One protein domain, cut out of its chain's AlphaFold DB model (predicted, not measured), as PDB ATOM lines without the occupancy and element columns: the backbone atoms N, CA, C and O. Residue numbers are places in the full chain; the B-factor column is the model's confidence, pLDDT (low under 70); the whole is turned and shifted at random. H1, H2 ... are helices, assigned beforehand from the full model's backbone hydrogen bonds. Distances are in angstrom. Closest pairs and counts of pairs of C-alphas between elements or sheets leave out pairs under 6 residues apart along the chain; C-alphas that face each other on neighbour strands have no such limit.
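This is residues 4 to 83 and 105 to 187 of the 217 residues of an uncharacterized protein of Methanobrevibacter sp (UniProt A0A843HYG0). Two helical hairpins, H2 with H3 and H5 with H6, come together as a loose, elongated four-helix bundle, with H3 nearest its middle. H6, the longest helix, runs on past the bundle, and its residues 176 to 187 stick out at one end; residues 4 to 12 of H1 stick out separately. H2, H3, H5 and H6 form an up-and-down bundle, each running against the one before it. The printed part has 163 residues with six named helices, H1 to H6 in order, and no named strand: all helix. It is loose, with a radius of gyration of the C-alphas of 21.2 A and spans of 76 by 38 by 20 A.

H1, residues 4 to 15, and H2, residues 18 to 40, meet only through their link. H2 touches H3, residues 46 to 77, at a shallow tilt of 11 degrees, opposite ways; the closest C-alphas, of Gly 19 and Phe 66, are 4.3 A apart. H6, residues 138 to 187, is the hub, touching three helices. Its residues 144 to 167 alone touch H3, the same way, at a shallow tilt of 33 degrees, only just short of steep; the closest C-alphas, of Met 64 and Gly 155, are 4.0 A apart. H6 touches H2 with residues 140 to 148 alone, the closest C-alphas, of Val 34 and Leu 141, being 7.0 A apart. With residues 139 to 154 alone it touches H5, residues 105 to 132, opposite ways at a shallow tilt of 13 degrees; the closest C-alphas, of Val 131 and Asn 139, are 6.5 A apart. H5 and H2 are apart. H4, residues 79 to 83, is close to H6 but not clearly touching, with the closest C-alphas, of Asn 81 and Val 171, 6.7 A apart. Every O i to N i+4 pair is within hydrogen-bond range in H2, H3, H4 and H5, against 5 of 8 in H1 and 44 of 46 in H6.

H1 begins at C-alpha 4, (168.303, 130.928, 187.308), and spans residues 4 to 15. H2, residues 18 to 40, is 32.1 A long, and H3, residues 46 to 77, is 47.2 A. H4 has residues 79 to 83. H5, residues 105 to 132, is 39.2 A long. H6, residues 138 to 187, is 72.2 A long and ends at C-alpha 187, (182.308, 146.038, 153.260).

The C-alphas farthest apart, of Ser 135 and Glu 187, are 77.2 A apart. Residues 84 to 104 are not printed; C-alphas 83 and 105 are 23.8 A apart across the cut. The links printed whole are tight. The mean pLDDT of the printed part is 74.3, and 55 residues are under 70, among them 4 to 15, 38 to 49 and 123 to 138.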
ATOM      1  N   LYS A   4     168.415 129.691 188.107       51.53
ATOM      2  CA  LYS A   4     168.303 130.928 187.308       51.53
ATOM      3  C   LYS A   4     166.855 131.339 187.052       51.53
ATOM      4  O   LYS A   4     166.539 132.519 187.117       51.53
ATOM      5  N   THR A   5     165.956 130.384 186.827       56.84
ATOM      6  CA  THR A   5     164.578 130.681 186.414       56.84
ATOM      7  C   THR A   5     163.736 131.289 187.533       56.84
ATOM      8  O   THR A   5     162.892 132.131 187.246       56.84
ATOM      9  N   THR A   6     163.955 130.923 188.800       56.06
ATOM     10  CA  THR A   6     163.189 131.478 189.934       56.06
ATOM     11  C   THR A   6     163.663 132.886 190.302       56.06
ATOM     12  O   THR A   6     162.833 133.772 190.510       56.06
ATOM     13  N   LEU A   7     164.982 133.117 190.311       59.19
ATOM     14  CA  LEU A   7     165.591 134.441 190.492       59.19
ATOM     15  C   LEU A   7     165.193 135.398 189.357       59.19
ATOM     16  O   LEU A   7     164.707 136.498 189.619       59.19
ATOM     17  N   GLU A   8     165.306 134.963 188.100       59.75
ATOM     18  CA  GLU A   8     164.954 135.794 186.943       59.75
ATOM     19  C   GLU A   8     163.445 136.046 186.810       59.75
ATOM     20  O   GLU A   8     163.045 137.115 186.358       59.75
ATOM     21  N   LYS A   9     162.579 135.112 187.227       60.22
ATOM     22  CA  LYS A   9     161.121 135.301 187.107       60.22
ATOM     23  C   LYS A   9     160.477 136.029 188.284       60.22
ATOM     24  O   LYS A   9     159.452 136.669 188.077       60.22
ATOM     25  N   LYS A  10     161.013 135.927 189.506       59.72
ATOM     26  CA  LYS A  10     160.399 136.541 190.705       59.72
ATOM     27  C   LYS A  10     161.160 137.750 191.237       59.72
ATOM     28  O   LYS A  10     160.525 138.715 191.645       59.72
ATOM     29  N   ILE A  11     162.492 137.716 191.243       63.22
ATOM     30  CA  ILE A  11     163.303 138.772 191.870       63.22
ATOM     31  C   ILE A  11     163.567 139.905 190.884       63.22
ATOM     32  O   ILE A  11     163.452 141.067 191.256       63.22
ATOM     33  N   LEU A  12     163.830 139.590 189.617       65.44
ATOM     34  CA  LEU A  12     164.056 140.584 188.564       65.44
ATOM     35  C   LEU A  12     162.919 141.612 188.396       65.44
ATOM     36  O   LEU A  12     163.228 142.803 188.355       65.44
ATOM     37  N   PRO A  13     161.624 141.230 188.354       67.75
ATOM     38  CA  PRO A  13     160.553 142.219 188.259       67.75
ATOM     39  C   PRO A  13     160.480 143.125 189.491       67.75
ATOM     40  O   PRO A  13     160.225 144.309 189.332       67.75
ATOM     41  N   ILE A  14     160.770 142.627 190.697       61.22
ATOM     42  CA  ILE A  14     160.813 143.454 191.919       61.22
ATOM     43  C   ILE A  14     162.030 144.387 191.906       61.22
ATOM     44  O   ILE A  14     161.918 145.563 192.251       61.22
ATOM     45  N   LEU A  15     163.184 143.883 191.464       65.38
ATOM     46  CA  LEU A  15     164.424 144.653 191.360       65.38
ATOM     47  C   LEU A  15     164.298 145.799 190.348       65.38
ATOM     48  O   LEU A  15     164.932 146.838 190.507       65.38
ATOM     49  N   ASN A  16     163.418 145.645 189.359       72.50
ATOM     50  CA  ASN A  16     163.091 146.704 188.417       72.50
ATOM     51  C   ASN A  16     162.297 147.859 189.043       72.50
ATOM     52  O   ASN A  16     162.342 148.947 188.489       72.50
ATOM     53  N   TYR A  17     161.621 147.682 190.185       81.38
ATOM     54  CA  TYR A  17     160.917 148.760 190.908       81.38
ATOM     55  C   TYR A  17     161.706 149.302 192.112       81.38
ATOM     56  O   TYR A  17     161.151 150.010 192.958       81.38
ATOM     57  N   VAL A  18     163.004 148.991 192.209       83.00
ATOM     58  CA  VAL A  18     163.844 149.342 193.367       83.00
ATOM     59  C   VAL A  18     163.865 150.843 193.669       83.00
ATOM     60  O   VAL A  18     163.956 151.225 194.833       83.00
ATOM     61  N   GLY A  19     163.735 151.705 192.657       81.75
ATOM     62  CA  GLY A  19     163.743 153.150 192.858       81.75
ATOM     63  C   GLY A  19     162.431 153.682 193.440       81.75
ATOM     64  O   GLY A  19     162.464 154.504 194.350       81.75
ATOM     65  N   ILE A  20     161.270 153.175 193.012       85.12
ATOM     66  CA  ILE A  20     159.985 153.533 193.649       85.12
ATOM     67  C   ILE A  20     159.903 152.967 195.068       85.12
ATOM     68  O   ILE A  20     159.510 153.684 195.988       85.12
ATOM     69  N   ILE A  21     160.315 151.711 195.266       86.50
ATOM     70  CA  ILE A  21     160.321 151.070 196.589       86.50
ATOM     71  C   ILE A  21     161.260 151.827 197.538       86.50
ATOM     72  O   ILE A  21     160.869 152.170 198.653       86.50
ATOM     73  N   GLY A  22     162.474 152.152 197.084       84.75
ATOM     74  CA  GLY A  22     163.445 152.931 197.852       84.75
ATOM     75  C   GLY A  22     162.938 154.332 198.198       84.75
ATOM     76  O   GLY A  22     163.046 154.755 199.347       84.75
ATOM     77  N   ALA A  23     162.314 155.031 197.245       86.69
ATOM     78  CA  ALA A  23     161.700 156.335 197.490       86.69
ATOM     79  C   ALA A  23     160.573 156.260 198.536       86.69
ATOM     80  O   ALA A  23     160.530 157.092 199.441       86.69
ATOM     81  N   ALA A  24     159.704 155.247 198.468       87.56
ATOM     82  CA  ALA A  24     158.620 155.055 199.431       87.56
ATOM     83  C   ALA A  24     159.145 154.788 200.853       87.56
ATOM     84  O   ALA A  24     158.675 155.405 201.810       87.56
ATOM     85  N   ILE A  25     160.162 153.930 200.997       89.44
ATOM     86  CA  ILE A  25     160.813 153.667 202.291       89.44
ATOM     87  C   ILE A  25     161.442 154.951 202.845       89.44
ATOM     88  O   ILE A  25     161.277 155.253 204.026       89.44
ATOM     89  N   MET A  26     162.108 155.741 201.997       88.00
ATOM     90  CA  MET A  26     162.716 157.013 202.399       88.00
ATOM     91  C   MET A  26     161.686 158.048 202.856       88.00
ATOM     92  O   MET A  26     161.940 158.749 203.831       88.00
ATOM     93  N   VAL A  27     160.520 158.127 202.210       87.62
ATOM     94  CA  VAL A  27     159.410 158.996 202.641       87.62
ATOM     95  C   VAL A  27     158.943 158.620 204.051       87.62
ATOM     96  O   VAL A  27     158.803 159.494 204.904       87.62
ATOM     97  N   VAL A  28     158.755 157.326 204.330       88.44
ATOM     98  CA  VAL A  28     158.340 156.854 205.662       88.44
ATOM     99  C   VAL A  28     159.424 157.129 206.707       88.44
ATOM    100  O   VAL A  28     159.130 157.685 207.766       88.44
ATOM    101  N   ALA A  29     160.680 156.796 206.404       85.50
ATOM    102  CA  ALA A  29     161.814 157.041 207.293       85.50
ATOM    103  C   ALA A  29     161.975 158.534 207.620       85.50
ATOM    104  O   ALA A  29     162.230 158.897 208.768       85.50
ATOM    105  N   TYR A  30     161.761 159.401 206.631       85.25
ATOM    106  CA  TYR A  30     161.798 160.845 206.801       85.25
ATOM    107  C   TYR A  30     160.718 161.355 207.754       85.25
ATOM    108  O   TYR A  30     161.022 162.125 208.660       85.25
ATOM    109  N   ILE A  31     159.472 160.900 207.593       84.31
ATOM    110  CA  ILE A  31     158.367 161.295 208.478       84.31
ATOM    111  C   ILE A  31     158.692 160.924 209.931       84.31
ATOM    112  O   ILE A  31     158.510 161.745 210.830       84.31
ATOM    113  N   ILE A  32     159.234 159.723 210.161       81.25
ATOM    114  CA  ILE A  32     159.663 159.275 211.494       81.25
ATOM    115  C   ILE A  32     160.789 160.168 212.032       81.25
ATOM    116  O   ILE A  32     160.712 160.628 213.170       81.25
ATOM    117  N   ALA A  33     161.811 160.452 211.219       76.06
ATOM    118  CA  ALA A  33     162.937 161.297 211.611       76.06
ATOM    119  C   ALA A  33     162.493 162.721 211.986       76.06
ATOM    120  O   ALA A  33     162.901 163.239 213.024       76.06
ATOM    121  N   VAL A  34     161.607 163.329 211.194       76.56
ATOM    122  CA  VAL A  34     161.021 164.649 211.475       76.56
ATOM    123  C   VAL A  34     160.235 164.623 212.786       76.56
ATOM    124  O   VAL A  34     160.377 165.532 213.599       76.56
ATOM    125  N   PHE A  35     159.459 163.569 213.041       75.44
ATOM    126  CA  PHE A  35     158.685 163.439 214.277       75.44
ATOM    127  C   PHE A  35     159.577 163.328 215.525       75.44
ATOM    128  O   PHE A  35     159.296 163.951 216.551       75.44
ATOM    129  N   VAL A  36     160.676 162.569 215.432       72.19
ATOM    130  CA  VAL A  36     161.684 162.451 216.501       72.19
ATOM    131  C   VAL A  36     162.394 163.783 216.734       72.19
ATOM    132  O   VAL A  36     162.549 164.187 217.884       72.19
ATOM    133  N   LEU A  37     162.782 164.489 215.667       70.44
ATOM    134  CA  LEU A  37     163.443 165.793 215.765       70.44
ATOM    135  C   LEU A  37     162.537 166.836 216.423       70.44
ATOM    136  O   LEU A  37     162.977 167.525 217.335       70.44
ATOM    137  N   ILE A  38     161.261 166.901 216.036       68.94
ATOM    138  CA  ILE A  38     160.301 167.853 216.616       68.94
ATOM    139  C   ILE A  38     160.059 167.570 218.103       68.94
ATOM    140  O   ILE A  38     160.030 168.502 218.895       68.94
ATOM    141  N   ARG A  39     159.935 166.299 218.519       67.75
ATOM    142  CA  ARG A  39     159.787 165.960 219.950       67.75
ATOM    143  C   ARG A  39     161.070 166.142 220.761       67.75
ATOM    144  O   ARG A  39     160.992 166.347 221.969       67.75
ATOM    145  N   GLY A  40     162.232 166.001 220.127       61.00
ATOM    146  CA  GLY A  40     163.539 166.121 220.772       61.00
ATOM    147  C   GLY A  40     164.045 167.559 220.887       61.00
ATOM    148  O   GLY A  40     164.866 167.847 221.760       61.00
ATOM    149  N   PHE A  41     163.569 168.471 220.039       60.12
ATOM    150  CA  PHE A  41     163.977 169.868 220.069       60.12
ATOM    151  C   PHE A  41     163.187 170.666 221.108       60.12
ATOM    152  O   PHE A  41     161.993 170.906 220.974       60.12
ATOM    153  N   LYS A  42     163.895 171.153 222.133       56.41
ATOM    154  CA  LYS A  42     163.487 172.370 222.840       56.41
ATOM    155  C   LYS A  42     163.849 173.529 221.917       56.41
ATOM    156  O   LYS A  42     165.033 173.831 221.771       56.41
ATOM    157  N   ALA A  43     162.845 174.056 221.220       52.81
ATOM    158  CA  ALA A  43     162.984 175.120 220.234       52.81
ATOM    159  C   ALA A  43     163.856 176.271 220.767       52.81
ATOM    160  O   ALA A  43     163.692 176.642 221.923       52.81
ATOM    161  N   GLU A  44     164.778 176.766 219.919       55.78
ATOM    162  CA  GLU A  44     165.358 178.137 219.877       55.78
ATOM    163  C   GLU A  44     166.832 178.212 219.433       55.78
ATOM    164  O   GLU A  44     167.365 179.305 219.257       55.78
ATOM    165  N   THR A  45     167.527 177.099 219.171       60.16
ATOM    166  CA  THR A  45     168.922 177.192 218.694       60.16
ATOM    167  C   THR A  45     169.022 177.136 217.168       60.16
ATOM    168  O   THR A  45     168.623 176.161 216.536       60.16
ATOM    169  N   LEU A  46     169.639 178.168 216.570       67.50
ATOM    170  CA  LEU A  46     169.978 178.282 215.135       67.50
ATOM    171  C   LEU A  46     170.593 176.989 214.555       67.50
ATOM    172  O   LEU A  46     170.368 176.621 213.398       67.50
ATOM    173  N   LEU A  47     171.353 176.278 215.390       69.44
ATOM    174  CA  LEU A  47     172.016 175.022 215.065       69.44
ATOM    175  C   LEU A  47     171.013 173.884 214.789       69.44
ATOM    176  O   LEU A  47     171.199 173.132 213.835       69.44
ATOM    177  N   GLN A  48     169.917 173.789 215.546       65.75
ATOM    178  CA  GLN A  48     168.882 172.765 215.354       65.75
ATOM    179  C   GLN A  48     168.090 172.987 214.061       65.75
ATOM    180  O   GLN A  48     167.894 172.048 213.289       65.75
ATOM    181  N   THR A  49     167.719 174.238 213.766       69.12
ATOM    182  CA  THR A  49     167.048 174.615 212.508       69.12
ATOM    183  C   THR A  49     167.923 174.314 211.291       69.12
ATOM    184  O   THR A  49     167.435 173.811 210.278       69.12
ATOM    185  N   THR A  50     169.231 174.561 211.399       71.69
ATOM    186  CA  THR A  50     170.189 174.255 210.328       71.69
ATOM    187  C   THR A  50     170.309 172.748 210.101       71.69
ATOM    188  O   THR A  50     170.205 172.292 208.962       71.69
ATOM    189  N   ILE A  51     170.454 171.954 211.170       73.69
ATOM    190  CA  ILE A  51     170.508 170.486 211.075       73.69
ATOM    191  C   ILE A  51     169.227 169.934 210.444       73.69
ATOM    192  O   ILE A  51     169.300 169.086 209.556       73.69
ATOM    193  N   PHE A  52     168.062 170.443 210.847       73.38
ATOM    194  CA  PHE A  52     166.775 170.059 210.272       73.38
ATOM    195  C   PHE A  52     166.718 170.330 208.761       73.38
ATOM    196  O   PHE A  52     166.372 169.445 207.980       73.38
ATOM    197  N   GLY A  53     167.139 171.522 208.330       75.44
ATOM    198  CA  GLY A  53     167.234 171.869 206.911       75.44
ATOM    199  C   GLY A  53     168.162 170.935 206.127       75.44
ATOM    200  O   GLY A  53     167.800 170.474 205.044       75.44
ATOM    201  N   CYS A  54     169.327 170.593 206.686       77.69
ATOM    202  CA  CYS A  54     170.275 169.669 206.061       77.69
ATOM    203  C   CYS A  54     169.710 168.250 205.916       77.69
ATOM    204  O   CYS A  54     169.845 167.652 204.847       77.69
ATOM    205  N   VAL A  55     169.054 167.716 206.952       80.50
ATOM    206  CA  VAL A  55     168.420 166.385 206.906       80.50
ATOM    207  C   VAL A  55     167.300 166.354 205.861       80.50
ATOM    208  O   VAL A  55     167.223 165.402 205.077       80.50
ATOM    209  N   ASN A  56     166.489 167.414 205.781       80.31
ATOM    210  CA  ASN A  56     165.434 167.547 204.773       80.31
ATOM    211  C   ASN A  56     166.003 167.564 203.350       80.31
ATOM    212  O   ASN A  56     165.540 166.812 202.492       80.31
ATOM    213  N   ALA A  57     167.036 168.371 203.106       80.69
ATOM    214  CA  ALA A  57     167.673 168.466 201.797       80.69
ATOM    215  C   ALA A  57     168.337 167.146 201.373       80.69
ATOM    216  O   ALA A  57     168.155 166.699 200.239       80.69
ATOM    217  N   ALA A  58     169.063 166.491 202.284       82.62
ATOM    218  CA  ALA A  58     169.719 165.214 202.014       82.62
ATOM    219  C   ALA A  58     168.700 164.113 201.687       82.62
ATOM    220  O   ALA A  58     168.859 163.391 200.703       82.62
ATOM    221  N   THR A  59     167.620 164.021 202.462       84.75
ATOM    222  CA  THR A  59     166.570 163.018 202.242       84.75
ATOM    223  C   THR A  59     165.854 163.244 200.910       84.75
ATOM    224  O   THR A  59     165.696 162.310 200.122       84.75
ATOM    225  N   GLY A  60     165.484 164.492 200.619       84.44
ATOM    226  CA  GLY A  60     164.874 164.868 199.348       84.44
ATOM    227  C   GLY A  60     165.753 164.548 198.142       84.44
ATOM    228  O   GLY A  60     165.278 164.009 197.139       84.44
ATOM    229  N   PHE A  61     167.059 164.797 198.261       84.50
ATOM    230  CA  PHE A  61     168.029 164.445 197.232       84.50
ATOM    231  C   PHE A  61     168.080 162.933 196.978       84.50
ATOM    232  O   PHE A  61     168.056 162.506 195.823       84.50
ATOM    233  N   VAL A  62     168.093 162.114 198.032       86.12
ATOM    234  CA  VAL A  62     168.099 160.646 197.913       86.12
ATOM    235  C   VAL A  62     166.831 160.139 197.215       86.12
ATOM    236  O   VAL A  62     166.933 159.338 196.284       86.12
ATOM    237  N   ILE A  63     165.652 160.642 197.596       86.75
ATOM    238  CA  ILE A  63     164.371 160.301 196.945       86.75
ATOM    239  C   ILE A  63     164.425 160.625 195.447       86.75
ATOM    240  O   ILE A  63     164.073 159.788 194.612       86.75
ATOM    241  N   MET A  64     164.924 161.813 195.096       85.94
ATOM    242  CA  MET A  64     165.065 162.235 193.704       85.94
ATOM    243  C   MET A  64     165.985 161.296 192.910       85.94
ATOM    244  O   MET A  64     165.656 160.942 191.778       85.94
ATOM    245  N   GLN A  65     167.115 160.860 193.479       83.56
ATOM    246  CA  GLN A  65     168.024 159.930 192.797       83.56
ATOM    247  C   GLN A  65     167.398 158.550 192.588       83.56
ATOM    248  O   GLN A  65     167.529 157.984 191.501       83.56
ATOM    249  N   PHE A  66     166.680 158.022 193.582       86.69
ATOM    250  CA  PHE A  66     165.986 156.743 193.438       86.69
ATOM    251  C   PHE A  66     164.944 156.780 192.318       86.69
ATOM    252  O   PHE A  66     164.933 155.893 191.460       86.69
ATOM    253  N   LEU A  67     164.130 157.835 192.258       88.38
ATOM    254  CA  LEU A  67     163.155 158.009 191.180       88.38
ATOM    255  C   LEU A  67     163.840 158.231 189.821       88.38
ATOM    256  O   LEU A  67     163.415 157.673 188.815       88.38
ATOM    257  N   LYS A  68     164.969 158.938 189.765       84.94
ATOM    258  CA  LYS A  68     165.734 159.081 188.517       84.94
ATOM    259  C   LYS A  68     166.246 157.738 187.981       84.94
ATOM    260  O   LYS A  68     166.136 157.465 186.786       84.94
ATOM    261  N   ILE A  69     166.795 156.888 188.852       84.62
ATOM    262  CA  ILE A  69     167.258 155.537 188.489       84.62
ATOM    263  C   ILE A  69     166.087 154.694 187.981       84.62
ATOM    264  O   ILE A  69     166.226 153.972 186.990       84.62
ATOM    265  N   GLN A  70     164.923 154.829 188.613       87.81
ATOM    266  CA  GLN A  70     163.710 154.140 188.200       87.81
ATOM    267  C   GLN A  70     163.289 154.501 186.767       87.81
ATOM    268  O   GLN A  70     162.913 153.607 186.012       87.81
ATOM    269  N   GLY A  71     163.412 155.767 186.357       84.62
ATOM    270  CA  GLY A  71     163.082 156.197 184.992       84.62
ATOM    271  C   GLY A  71     163.923 155.488 183.930       84.62
ATOM    272  O   GLY A  71     163.399 154.998 182.932       84.62
ATOM    273  N   VAL A  72     165.225 155.327 184.193       84.56
ATOM    274  CA  VAL A  72     166.127 154.555 183.320       84.56
ATOM    275  C   VAL A  72     165.758 153.072 183.309       84.56
ATOM    276  O   VAL A  72     165.816 152.431 182.261       84.56
ATOM    277  N   SER A  73     165.398 152.506 184.465       84.12
ATOM    278  CA  SER A  73     164.974 151.106 184.553       84.12
ATOM    279  C   SER A  73     163.716 150.855 183.718       84.12
ATOM    280  O   SER A  73     163.709 149.930 182.910       84.12
ATOM    281  N   PHE A  74     162.714 151.734 183.800       86.06
ATOM    282  CA  PHE A  74     161.512 151.651 182.967       86.06
ATOM    283  C   PHE A  74     161.807 151.756 181.475       86.06
ATOM    284  O   PHE A  74     161.301 150.945 180.704       86.06
ATOM    285  N   ALA A  75     162.682 152.676 181.066       84.56
ATOM    286  CA  ALA A  75     163.074 152.788 179.666       84.56
ATOM    287  C   ALA A  75     163.727 151.490 179.155       84.56
ATOM    288  O   ALA A  75     163.435 151.024 178.058       84.56
ATOM    289  N   LYS A  76     164.550 150.834 179.979       81.38
ATOM    290  CA  LYS A  76     165.169 149.540 179.650       81.38
ATOM    291  C   LYS A  76     164.198 148.358 179.640       81.38
ATOM    292  O   LYS A  76     164.561 147.307 179.122       81.38
ATOM    293  N   MET A  77     163.013 148.482 180.234       81.69
ATOM    294  CA  MET A  77     162.015 147.408 180.266       81.69
ATOM    295  C   MET A  77     161.134 147.356 179.018       81.69
ATOM    296  O   MET A  77     160.442 146.359 178.826       81.69
ATOM    297  N   LEU A  78     161.159 148.388 178.169       84.00
ATOM    298  CA  LEU A  78     160.429 148.364 176.905       84.00
ATOM    299  C   LEU A  78     160.952 147.230 176.009       84.00
ATOM    300  O   LEU A  78     162.170 147.126 175.834       84.00
ATOM    301  N   PRO A  79     160.068 146.406 175.415       81.19
ATOM    302  CA  PRO A  79     160.479 145.252 174.614       81.19
ATOM    303  C   PRO A  79     161.385 145.657 173.443       81.19
ATOM    304  O   PRO A  79     162.415 145.027 173.214       81.19
ATOM    305  N   GLU A  80     161.074 146.775 172.784       80.88
ATOM    306  CA  GLU A  80     161.872 147.348 171.691       80.88
ATOM    307  C   GLU A  80     163.313 147.658 172.129       80.88
ATOM    308  O   GLU A  80     164.288 147.262 171.486       80.88
ATOM    309  N   ASN A  81     163.464 148.302 173.287       81.50
ATOM    310  CA  ASN A  81     164.770 148.655 173.827       81.50
ATOM    311  C   ASN A  81     165.541 147.427 174.305       81.50
ATOM    312  O   ASN A  81     166.762 147.374 174.153       81.50
ATOM    313  N   GLN A  82     164.856 146.431 174.868       80.94
ATOM    314  CA  GLN A  82     165.485 145.181 175.290       80.94
ATOM    315  C   GLN A  82     166.104 144.440 174.110       80.94
ATOM    316  O   GLN A  82     167.229 143.951 174.230       80.94
ATOM    317  N   GLU A  83     165.423 144.389 172.966       81.62
ATOM    318  CA  GLU A  83     165.978 143.781 171.758       81.62
ATOM    319  C   GLU A  83     167.224 144.518 171.265       81.62
ATOM    320  O   GLU A  83     168.236 143.878 170.971       81.62
ATOM    321  N   TRP A 105     175.074 162.762 182.685       58.06
ATOM    322  CA  TRP A 105     174.301 162.481 183.893       58.06
ATOM    323  C   TRP A 105     174.776 163.354 185.056       58.06
ATOM    324  O   TRP A 105     173.941 163.955 185.720       58.06
ATOM    325  N   THR A 106     176.086 163.508 185.254       55.41
ATOM    326  CA  THR A 106     176.664 164.370 186.294       55.41
ATOM    327  C   THR A 106     176.384 165.852 186.040       55.41
ATOM    328  O   THR A 106     175.953 166.537 186.960       55.41
ATOM    329  N   THR A 107     176.542 166.375 184.819       58.59
ATOM    330  CA  THR A 107     176.276 167.796 184.522       58.59
ATOM    331  C   THR A 107     174.785 168.125 184.619       58.59
ATOM    332  O   THR A 107     174.424 169.181 185.135       58.59
ATOM    333  N   SER A 108     173.913 167.212 184.178       60.72
ATOM    334  CA  SER A 108     172.460 167.332 184.338       60.72
ATOM    335  C   SER A 108     172.055 167.250 185.811       60.72
ATOM    336  O   SER A 108     171.262 168.069 186.254       60.72
ATOM    337  N   VAL A 109     172.651 166.344 186.598       64.31
ATOM    338  CA  VAL A 109     172.432 166.268 188.053       64.31
ATOM    339  C   VAL A 109     172.901 167.541 188.750       64.31
ATOM    340  O   VAL A 109     172.177 168.045 189.591       64.31
ATOM    341  N   ILE A 110     174.062 168.096 188.398       64.38
ATOM    342  CA  ILE A 110     174.583 169.323 189.017       64.38
ATOM    343  C   ILE A 110     173.683 170.524 188.709       64.38
ATOM    344  O   ILE A 110     173.332 171.263 189.627       64.38
ATOM    345  N   LYS A 111     173.268 170.711 187.448       67.06
ATOM    346  CA  LYS A 111     172.322 171.783 187.094       67.06
ATOM    347  C   LYS A 111     170.977 171.601 187.799       67.06
ATOM    348  O   LYS A 111     170.469 172.563 188.367       67.06
ATOM    349  N   ASP A 112     170.451 170.377 187.830       64.31
ATOM    350  CA  ASP A 112     169.210 170.063 188.541       64.31
ATOM    351  C   ASP A 112     169.332 170.327 190.044       64.31
ATOM    352  O   ASP A 112     168.419 170.904 190.622       64.31
ATOM    353  N   ILE A 113     170.445 169.946 190.679       69.00
ATOM    354  CA  ILE A 113     170.702 170.203 192.103       69.00
ATOM    355  C   ILE A 113     170.691 171.700 192.369       69.00
ATOM    356  O   ILE A 113     170.002 172.135 193.281       69.00
ATOM    357  N   ILE A 114     171.431 172.494 191.591       71.06
ATOM    358  CA  ILE A 114     171.552 173.934 191.845       71.06
ATOM    359  C   ILE A 114     170.185 174.610 191.714       71.06
ATOM    360  O   ILE A 114     169.787 175.347 192.612       71.06
ATOM    361  N   VAL A 115     169.439 174.320 190.643       70.75
ATOM    362  CA  VAL A 115     168.120 174.928 190.416       70.75
ATOM    363  C   VAL A 115     167.113 174.456 191.465       70.75
ATOM    364  O   VAL A 115     166.449 175.284 192.078       70.75
ATOM    365  N   LYS A 116     167.034 173.150 191.745       70.31
ATOM    366  CA  LYS A 116     166.050 172.592 192.687       70.31
ATOM    367  C   LYS A 116     166.368 172.945 194.139       70.31
ATOM    368  O   LYS A 116     165.445 173.248 194.886       70.31
ATOM    369  N   CYS A 117     167.641 172.974 194.538       67.75
ATOM    370  CA  CYS A 117     168.043 173.463 195.859       67.75
ATOM    371  C   CYS A 117     167.772 174.962 196.006       67.75
ATOM    372  O   CYS A 117     167.313 175.376 197.066       67.75
ATOM    373  N   ALA A 118     167.999 175.766 194.962       71.88
ATOM    374  CA  ALA A 118     167.656 177.186 194.987       71.88
ATOM    375  C   ALA A 118     166.139 177.399 195.107       71.88
ATOM    376  O   ALA A 118     165.703 178.200 195.933       71.88
ATOM    377  N   THR A 119     165.326 176.641 194.360       74.44
ATOM    378  CA  THR A 119     163.861 176.668 194.485       74.44
ATOM    379  C   THR A 119     163.420 176.270 195.891       74.44
ATOM    380  O   THR A 119     162.623 176.979 196.499       74.44
ATOM    381  N   LEU A 120     163.982 175.195 196.449       70.25
ATOM    382  CA  LEU A 120     163.637 174.733 197.791       70.25
ATOM    383  C   LEU A 120     164.026 175.748 198.873       70.25
ATOM    384  O   LEU A 120     163.255 175.985 199.801       70.25
ATOM    385  N   ALA A 121     165.200 176.371 198.747       69.81
ATOM    386  CA  ALA A 121     165.651 177.423 199.649       69.81
ATOM    387  C   ALA A 121     164.726 178.646 199.579       69.81
ATOM    388  O   ALA A 121     164.289 179.134 200.620       69.81
ATOM    389  N   ALA A 122     164.353 179.088 198.373       71.12
ATOM    390  CA  ALA A 122     163.422 180.197 198.178       71.12
ATOM    391  C   ALA A 122     162.039 179.899 198.785       71.12
ATOM    392  O   ALA A 122     161.493 180.730 199.513       71.12
ATOM    393  N   THR A 123     161.492 178.700 198.561       69.56
ATOM    394  CA  THR A 123     160.209 178.293 199.151       69.56
ATOM    395  C   THR A 123     160.294 178.171 200.670       69.56
ATOM    396  O   THR A 123     159.386 178.613 201.370       69.56
ATOM    397  N   THR A 124     161.401 177.643 201.198       66.69
ATOM    398  CA  THR A 124     161.612 177.506 202.645       66.69
ATOM    399  C   THR A 124     161.702 178.873 203.326       66.69
ATOM    400  O   THR A 124     161.064 179.070 204.355       66.69
ATOM    401  N   VAL A 125     162.409 179.846 202.742       66.19
ATOM    402  CA  VAL A 125     162.455 181.230 203.255       66.19
ATOM    403  C   VAL A 125     161.067 181.877 203.223       66.19
ATOM    404  O   VAL A 125     160.661 182.490 204.210       66.19
ATOM    405  N   GLY A 126     160.312 181.693 202.134       61.00
ATOM    406  CA  GLY A 126     158.936 182.186 202.022       61.00
ATOM    407  C   GLY A 126     157.999 181.600 203.084       61.00
ATOM    408  O   GLY A 126     157.238 182.339 203.706       61.00
ATOM    409  N   LEU A 127     158.088 180.293 203.354       60.84
ATOM    410  CA  LEU A 127     157.303 179.654 204.413       60.84
ATOM    411  C   LEU A 127     157.747 180.076 205.816       60.84
ATOM    412  O   LEU A 127     156.887 180.309 206.655       60.84
ATOM    413  N   ILE A 128     159.051 180.199 206.085       59.69
ATOM    414  CA  ILE A 128     159.550 180.676 207.386       59.69
ATOM    415  C   ILE A 128     159.004 182.080 207.678       59.69
ATOM    416  O   ILE A 128     158.534 182.323 208.786       59.69
ATOM    417  N   TYR A 129     158.981 182.976 206.685       56.88
ATOM    418  CA  TYR A 129     158.406 184.316 206.838       56.88
ATOM    419  C   TYR A 129     156.913 184.286 207.215       56.88
ATOM    420  O   TYR A 129     156.478 185.049 208.074       56.88
ATOM    421  N   ILE A 130     156.135 183.367 206.630       54.53
ATOM    422  CA  ILE A 130     154.710 183.173 206.954       54.53
ATOM    423  C   ILE A 130     154.535 182.552 208.352       54.53
ATOM    424  O   ILE A 130     153.665 182.966 209.116       54.53
ATOM    425  N   VAL A 131     155.377 181.582 208.712       49.72
ATOM    426  CA  VAL A 131     155.311 180.829 209.975       49.72
ATOM    427  C   VAL A 131     155.710 181.674 211.189       49.72
ATOM    428  O   VAL A 131     155.137 181.488 212.261       49.72
ATOM    429  N   ILE A 132     156.628 182.636 211.037       50.25
ATOM    430  CA  ILE A 132     157.043 183.548 212.121       50.25
ATOM    431  C   ILE A 132     155.872 184.417 212.628       50.25
ATOM    432  O   ILE A 132     155.869 184.790 213.798       50.25
ATOM    433  N   GLN A 133     154.840 184.684 211.816       48.03
ATOM    434  CA  GLN A 133     153.642 185.403 212.282       48.03
ATOM    435  C   GLN A 133     152.610 184.528 213.015       48.03
ATOM    436  O   GLN A 133     151.686 185.063 213.622       48.03
ATOM    437  N   GLY A 134     152.756 183.201 213.015       45.62
ATOM    438  CA  GLY A 134     151.810 182.285 213.652       45.62
ATOM    439  C   GLY A 134     152.530 181.173 214.396       45.62
ATOM    440  O   GLY A 134     152.532 180.044 213.929       45.62
ATOM    441  N   SER A 135     153.171 181.471 215.526       41.19
ATOM    442  CA  SER A 135     153.941 180.481 216.292       41.19
ATOM    443  C   SER A 135     153.059 179.331 216.802       41.19
ATOM    444  O   SER A 135     152.249 179.506 217.711       41.19
ATOM    445  N   ASN A 136     153.210 178.150 216.195       53.28
ATOM    446  CA  ASN A 136     152.717 176.876 216.711       53.28
ATOM    447  C   ASN A 136     153.683 175.764 216.258       53.28
ATOM    448  O   ASN A 136     154.088 175.741 215.091       53.28
ATOM    449  N   ASP A 137     154.049 174.840 217.152       61.25
ATOM    450  CA  ASP A 137     155.116 173.835 216.945       61.25
ATOM    451  C   ASP A 137     154.898 172.934 215.710       61.25
ATOM    452  O   ASP A 137     155.840 172.412 215.108       61.25
ATOM    453  N   TYR A 138     153.648 172.798 215.265       68.25
ATOM    454  CA  TYR A 138     153.269 172.022 214.083       68.25
ATOM    455  C   TYR A 138     153.665 172.665 212.748       68.25
ATOM    456  O   TYR A 138     153.701 171.975 211.729       68.25
ATOM    457  N   ASN A 139     154.013 173.950 212.712       70.38
ATOM    458  CA  ASN A 139     154.386 174.611 211.462       70.38
ATOM    459  C   ASN A 139     155.688 174.058 210.865       70.38
ATOM    460  O   ASN A 139     155.811 173.953 209.644       70.38
ATOM    461  N   LEU A 140     156.634 173.632 211.709       70.69
ATOM    462  CA  LEU A 140     157.861 172.949 211.279       70.69
ATOM    463  C   LEU A 140     157.558 171.577 210.659       70.69
ATOM    464  O   LEU A 140     158.182 171.194 209.667       70.69
ATOM    465  N   LEU A 141     156.563 170.863 211.199       72.19
ATOM    466  CA  LEU A 141     156.076 169.603 210.636       72.19
ATOM    467  C   LEU A 141     155.450 169.830 209.256       72.19
ATOM    468  O   LEU A 141     155.801 169.135 208.303       72.19
ATOM    469  N   PHE A 142     154.563 170.821 209.126       74.69
ATOM    470  CA  PHE A 142     153.935 171.159 207.847       74.69
ATOM    471  C   PHE A 142     154.964 171.591 206.801       74.69
ATOM    472  O   PHE A 142     154.903 171.123 205.666       74.69
ATOM    473  N   LEU A 143     155.957 172.399 207.182       76.56
ATOM    474  CA  LEU A 143     157.060 172.787 206.303       76.56
ATOM    475  C   LEU A 143     157.845 171.566 205.799       76.56
ATOM    476  O   LEU A 143     158.119 171.456 204.604       76.56
ATOM    477  N   ALA A 144     158.169 170.621 206.683       76.81
ATOM    478  CA  ALA A 144     158.841 169.385 206.292       76.81
ATOM    479  C   ALA A 144     158.000 168.519 205.349       76.81
ATOM    480  O   ALA A 144     158.563 167.947 204.414       76.81
ATOM    481  N   ILE A 145     156.687 168.423 205.567       81.81
ATOM    482  CA  ILE A 145     155.768 167.667 204.704       81.81
ATOM    483  C   ILE A 145     155.654 168.322 203.324       81.81
ATOM    484  O   ILE A 145     155.746 167.631 202.311       81.81
ATOM    485  N   VAL A 146     155.502 169.647 203.262       82.69
ATOM    486  CA  VAL A 146     155.435 170.391 201.994       82.69
ATOM    487  C   VAL A 146     156.737 170.237 201.207       82.69
ATOM    488  O   VAL A 146     156.703 169.933 200.014       82.69
ATOM    489  N   ASN A 147     157.888 170.361 201.872       82.25
ATOM    490  CA  ASN A 147     159.190 170.158 201.238       82.25
ATOM    491  C   ASN A 147     159.365 168.716 200.742       82.25
ATOM    492  O   ASN A 147     159.849 168.505 199.630       82.25
ATOM    493  N   LEU A 148     158.926 167.719 201.516       85.00
ATOM    494  CA  LEU A 148     158.933 166.318 201.094       85.00
ATOM    495  C   LEU A 148     158.092 166.102 199.834       85.00
ATOM    496  O   LEU A 148     158.556 165.465 198.890       85.00
ATOM    497  N   LEU A 149     156.880 166.659 199.798       86.19
ATOM    498  CA  LEU A 149     155.996 166.565 198.639       86.19
ATOM    499  C   LEU A 149     156.639 167.212 197.405       86.19
ATOM    500  O   LEU A 149     156.632 166.623 196.326       86.19
ATOM    501  N   MET A 150     157.270 168.376 197.576       84.81
ATOM    502  CA  MET A 150     158.017 169.041 196.509       84.81
ATOM    503  C   MET A 150     159.158 168.161 195.975       84.81
ATOM    504  O   MET A 150     159.322 168.035 194.760       84.81
ATOM    505  N   PHE A 151     159.916 167.498 196.852       85.75
ATOM    506  CA  PHE A 151     160.979 166.578 196.444       85.75
ATOM    507  C   PHE A 151     160.460 165.357 195.686       85.75
ATOM    508  O   PHE A 151     161.089 164.939 194.713       85.75
ATOM    509  N   VAL A 152     159.312 164.806 196.082       87.06
ATOM    510  CA  VAL A 152     158.661 163.717 195.340       87.06
ATOM    511  C   VAL A 152     158.268 164.187 193.936       87.06
ATOM    512  O   VAL A 152     158.591 163.510 192.960       87.06
ATOM    513  N   CYS A 153     157.676 165.378 193.803       87.00
ATOM    514  CA  CYS A 153     157.347 165.971 192.502       87.00
ATOM    515  C   CYS A 153     158.591 166.165 191.623       87.00
ATOM    516  O   CYS A 153     158.605 165.759 190.460       87.00
ATOM    517  N   PHE A 154     159.671 166.727 192.172       84.44
ATOM    518  CA  PHE A 154     160.938 166.855 191.448       84.44
ATOM    519  C   PHE A 154     161.550 165.503 191.080       84.44
ATOM    520  O   PHE A 154     162.159 165.383 190.016       84.44
ATOM    521  N   GLY A 155     161.371 164.489 191.924       85.25
ATOM    522  CA  GLY A 155     161.754 163.115 191.636       85.25
ATOM    523  C   GLY A 155     160.985 162.526 190.456       85.25
ATOM    524  O   GLY A 155     161.607 161.919 189.588       85.25
ATOM    525  N   PHE A 156     159.673 162.762 190.352       86.81
ATOM    526  CA  PHE A 156     158.884 162.348 189.185       86.81
ATOM    527  C   PHE A 156     159.305 163.068 187.903       86.81
ATOM    528  O   PHE A 156     159.445 162.423 186.866       86.81
ATOM    529  N   ILE A 157     159.598 164.368 187.968       86.31
ATOM    530  CA  ILE A 157     160.156 165.101 186.822       86.31
ATOM    531  C   ILE A 157     161.498 164.485 186.400       86.31
ATOM    532  O   ILE A 157     161.732 164.239 185.219       86.31
ATOM    533  N   SER A 158     162.380 164.176 187.356       82.56
ATOM    534  CA  SER A 158     163.655 163.511 187.064       82.56
ATOM    535  C   SER A 158     163.487 162.094 186.511       82.56
ATOM    536  O   SER A 158     164.299 161.687 185.683       82.56
ATOM    537  N   LEU A 159     162.462 161.356 186.939       87.38
ATOM    538  CA  LEU A 159     162.105 160.042 186.403       87.38
ATOM    539  C   LEU A 159     161.711 160.142 184.925       87.38
ATOM    540  O   LEU A 159     162.296 159.432 184.109       87.38
ATOM    541  N   VAL A 160     160.787 161.043 184.574       86.06
ATOM    542  CA  VAL A 160     160.354 161.261 183.181       86.06
ATOM    543  C   VAL A 160     161.527 161.714 182.316       86.06
ATOM    544  O   VAL A 160     161.821 161.092 181.302       86.06
ATOM    545  N   ASN A 161     162.292 162.709 182.768       82.00
ATOM    546  CA  ASN A 161     163.447 163.198 182.015       82.00
ATOM    547  C   ASN A 161     164.505 162.108 181.795       82.00
ATOM    548  O   ASN A 161     165.144 162.065 180.748       82.00
ATOM    549  N   ALA A 162     164.730 161.229 182.778       81.69
ATOM    550  CA  ALA A 162     165.675 160.124 182.639       81.69
ATOM    551  C   ALA A 162     165.163 159.032 181.690       81.69
ATOM    552  O   ALA A 162     165.962 158.454 180.951       81.69
ATOM    553  N   TYR A 163     163.856 158.772 181.708       85.06
ATOM    554  CA  TYR A 163     163.190 157.876 180.772       85.06
ATOM    555  C   TYR A 163     163.319 158.394 179.330       85.06
ATOM    556  O   TYR A 163     163.857 157.692 178.470       85.06
ATOM    557  N   ASP A 164     162.947 159.654 179.093       85.31
ATOM    558  CA  ASP A 164     163.032 160.297 177.778       85.31
ATOM    559  C   ASP A 164     164.474 160.402 177.295       85.31
ATOM    560  O   ASP A 164     164.773 160.113 176.138       85.31
ATOM    561  N   PHE A 165     165.409 160.763 178.180       81.44
ATOM    562  CA  PHE A 165     166.822 160.832 177.825       81.44
ATOM    563  C   PHE A 165     167.346 159.479 177.336       81.44
ATOM    564  O   PHE A 165     168.077 159.428 176.343       81.44
ATOM    565  N   PHE A 166     166.972 158.389 178.011       82.31
ATOM    566  CA  PHE A 166     167.395 157.052 177.617       82.31
ATOM    567  C   PHE A 166     166.838 156.674 176.238       82.31
ATOM    568  O   PHE A 166     167.601 156.260 175.365       82.31
ATOM    569  N   ASN A 167     165.540 156.885 176.021       81.19
ATOM    570  CA  ASN A 167     164.875 156.544 174.763       81.19
ATOM    571  C   ASN A 167     165.328 157.418 173.589       81.19
ATOM    572  O   ASN A 167     165.536 156.902 172.500       81.19
ATOM    573  N   ASN A 168     165.539 158.715 173.804       83.31
ATOM    574  CA  ASN A 168     165.805 159.655 172.712       83.31
ATOM    575  C   ASN A 168     167.290 159.805 172.372       83.31
ATOM    576  O   ASN A 168     167.616 160.290 171.296       83.31
ATOM    577  N   ASN A 169     168.203 159.417 173.267       77.94
ATOM    578  CA  ASN A 169     169.646 159.571 173.032       77.94
ATOM    579  C   ASN A 169     170.367 158.226 173.053       77.94
ATOM    580  O   ASN A 169     171.164 157.908 172.176       77.94
ATOM    581  N   HIS A 170     170.087 157.421 174.073       77.56
ATOM    582  CA  HIS A 170     170.857 156.222 174.367       77.56
ATOM    583  C   HIS A 170     170.490 155.058 173.444       77.56
ATOM    584  O   HIS A 170     171.374 154.326 172.999       77.56
ATOM    585  N   VAL A 171     169.199 154.898 173.145       81.12
ATOM    586  CA  VAL A 171     168.696 153.868 172.227       81.12
ATOM    587  C   VAL A 171     169.135 154.139 170.779       81.12
ATOM    588  O   VAL A 171     169.770 153.249 170.210       81.12
ATOM    589  N   PRO A 172     168.937 155.343 170.200       82.25
ATOM    590  CA  PRO A 172     169.437 155.667 168.864       82.25
ATOM    591  C   PRO A 172     170.946 155.478 168.722       82.25
ATOM    592  O   PRO A 172     171.397 154.925 167.726       82.25
ATOM    593  N   TYR A 173     171.724 155.842 169.745       80.38
ATOM    594  CA  TYR A 173     173.168 155.609 169.752       80.38
ATOM    595  C   TYR A 173     173.531 154.119 169.631       80.38
ATOM    596  O   TYR A 173     174.427 153.754 168.872       80.38
ATOM    597  N   MET A 174     172.832 153.233 170.354       78.19
ATOM    598  CA  MET A 174     173.052 151.784 170.240       78.19
ATOM    599  C   MET A 174     172.675 151.261 168.850       78.19
ATOM    600  O   MET A 174     173.380 150.408 168.312       78.19
ATOM    601  N   VAL A 175     171.598 151.785 168.260       81.69
ATOM    602  CA  VAL A 175     171.185 151.446 166.890       81.69
ATOM    603  C   VAL A 175     172.239 151.893 165.877       81.69
ATOM    604  O   VAL A 175     172.644 151.092 165.043       81.69
ATOM    605  N   GLU A 176     172.745 153.121 165.977       80.44
ATOM    606  CA  GLU A 176     173.771 153.654 165.071       80.44
ATOM    607  C   GLU A 176     175.052 152.807 165.103       80.44
ATOM    608  O   GLU A 176     175.622 152.487 164.062       80.44
ATOM    609  N   GLN A 177     175.480 152.380 166.292       77.50
ATOM    610  CA  GLN A 177     176.650 151.513 166.442       77.50
ATOM    611  C   GLN A 177     176.428 150.113 165.858       77.50
ATOM    612  O   GLN A 177     177.331 149.548 165.243       77.50
ATOM    613  N   LEU A 178     175.227 149.552 166.021       78.75
ATOM    614  CA  LEU A 178     174.858 148.288 165.384       78.75
ATOM    615  C   LEU A 178     174.859 148.403 163.856       78.75
ATOM    616  O   LEU A 178     175.322 147.486 163.178       78.75
ATOM    617  N   THR A 179     174.375 149.522 163.314       81.19
ATOM    618  CA  THR A 179     174.402 149.800 161.874       81.19
ATOM    619  C   THR A 179     175.833 149.891 161.357       81.19
ATOM    620  O   THR A 179     176.157 149.185 160.406       81.19
ATOM    621  N   LYS A 180     176.717 150.636 162.035       79.25
ATOM    622  CA  LYS A 180     178.137 150.751 161.655       79.25
ATOM    623  C   LYS A 180     178.845 149.400 161.602       79.25
ATOM    624  O   LYS A 180     179.512 149.099 160.623       79.25
ATOM    625  N   VAL A 181     178.644 148.535 162.601       77.62
ATOM    626  CA  VAL A 181     179.243 147.187 162.573       77.62
ATOM    627  C   VAL A 181     178.675 146.331 161.438       77.62
ATOM    628  O   VAL A 181     179.408 145.549 160.832       77.62
ATOM    629  N   ASN A 182     177.385 146.464 161.123       75.19
ATOM    630  CA  ASN A 182     176.785 145.757 159.991       75.19
ATOM    631  C   ASN A 182     177.318 146.257 158.640       75.19
ATOM    632  O   ASN A 182     177.479 145.444 157.732       75.19
ATOM    633  N   GLU A 183     177.588 147.554 158.503       75.88
ATOM    634  CA  GLU A 183     178.203 148.156 157.314       75.88
ATOM    635  C   GLU A 183     179.662 147.711 157.163       75.88
ATOM    636  O   GLU A 183     180.001 147.140 156.130       75.88
ATOM    637  N   GLU A 184     180.476 147.794 158.219       67.69
ATOM    638  CA  GLU A 184     181.860 147.288 158.227       67.69
ATOM    639  C   GLU A 184     181.921 145.783 157.896       67.69
ATOM    640  O   GLU A 184     182.791 145.318 157.155       67.69
ATOM    641  N   THR A 185     180.962 144.991 158.393       63.72
ATOM    642  CA  THR A 185     180.866 143.553 158.082       63.72
ATOM    643  C   THR A 185     180.457 143.300 156.625       63.72
ATOM    644  O   THR A 185     180.858 142.287 156.048       63.72
ATOM    645  N   LYS A 186     179.654 144.182 156.016       59.88
ATOM    646  CA  LYS A 186     179.274 144.092 154.598       59.88
ATOM    647  C   LYS A 186     180.427 144.503 153.687       59.88
ATOM    648  O   LYS A 186     180.709 143.766 152.749       59.88
ATOM    649  N   GLU A 187     181.125 145.588 154.002       59.00
ATOM    650  CA  GLU A 187     182.308 146.038 153.260       59.00
ATOM    651  C   GLU A 187     183.424 144.988 153.307       59.00
ATOM    652  O   GLU A 187     183.957 144.619 152.266       59.00
TER     653      GLU A 187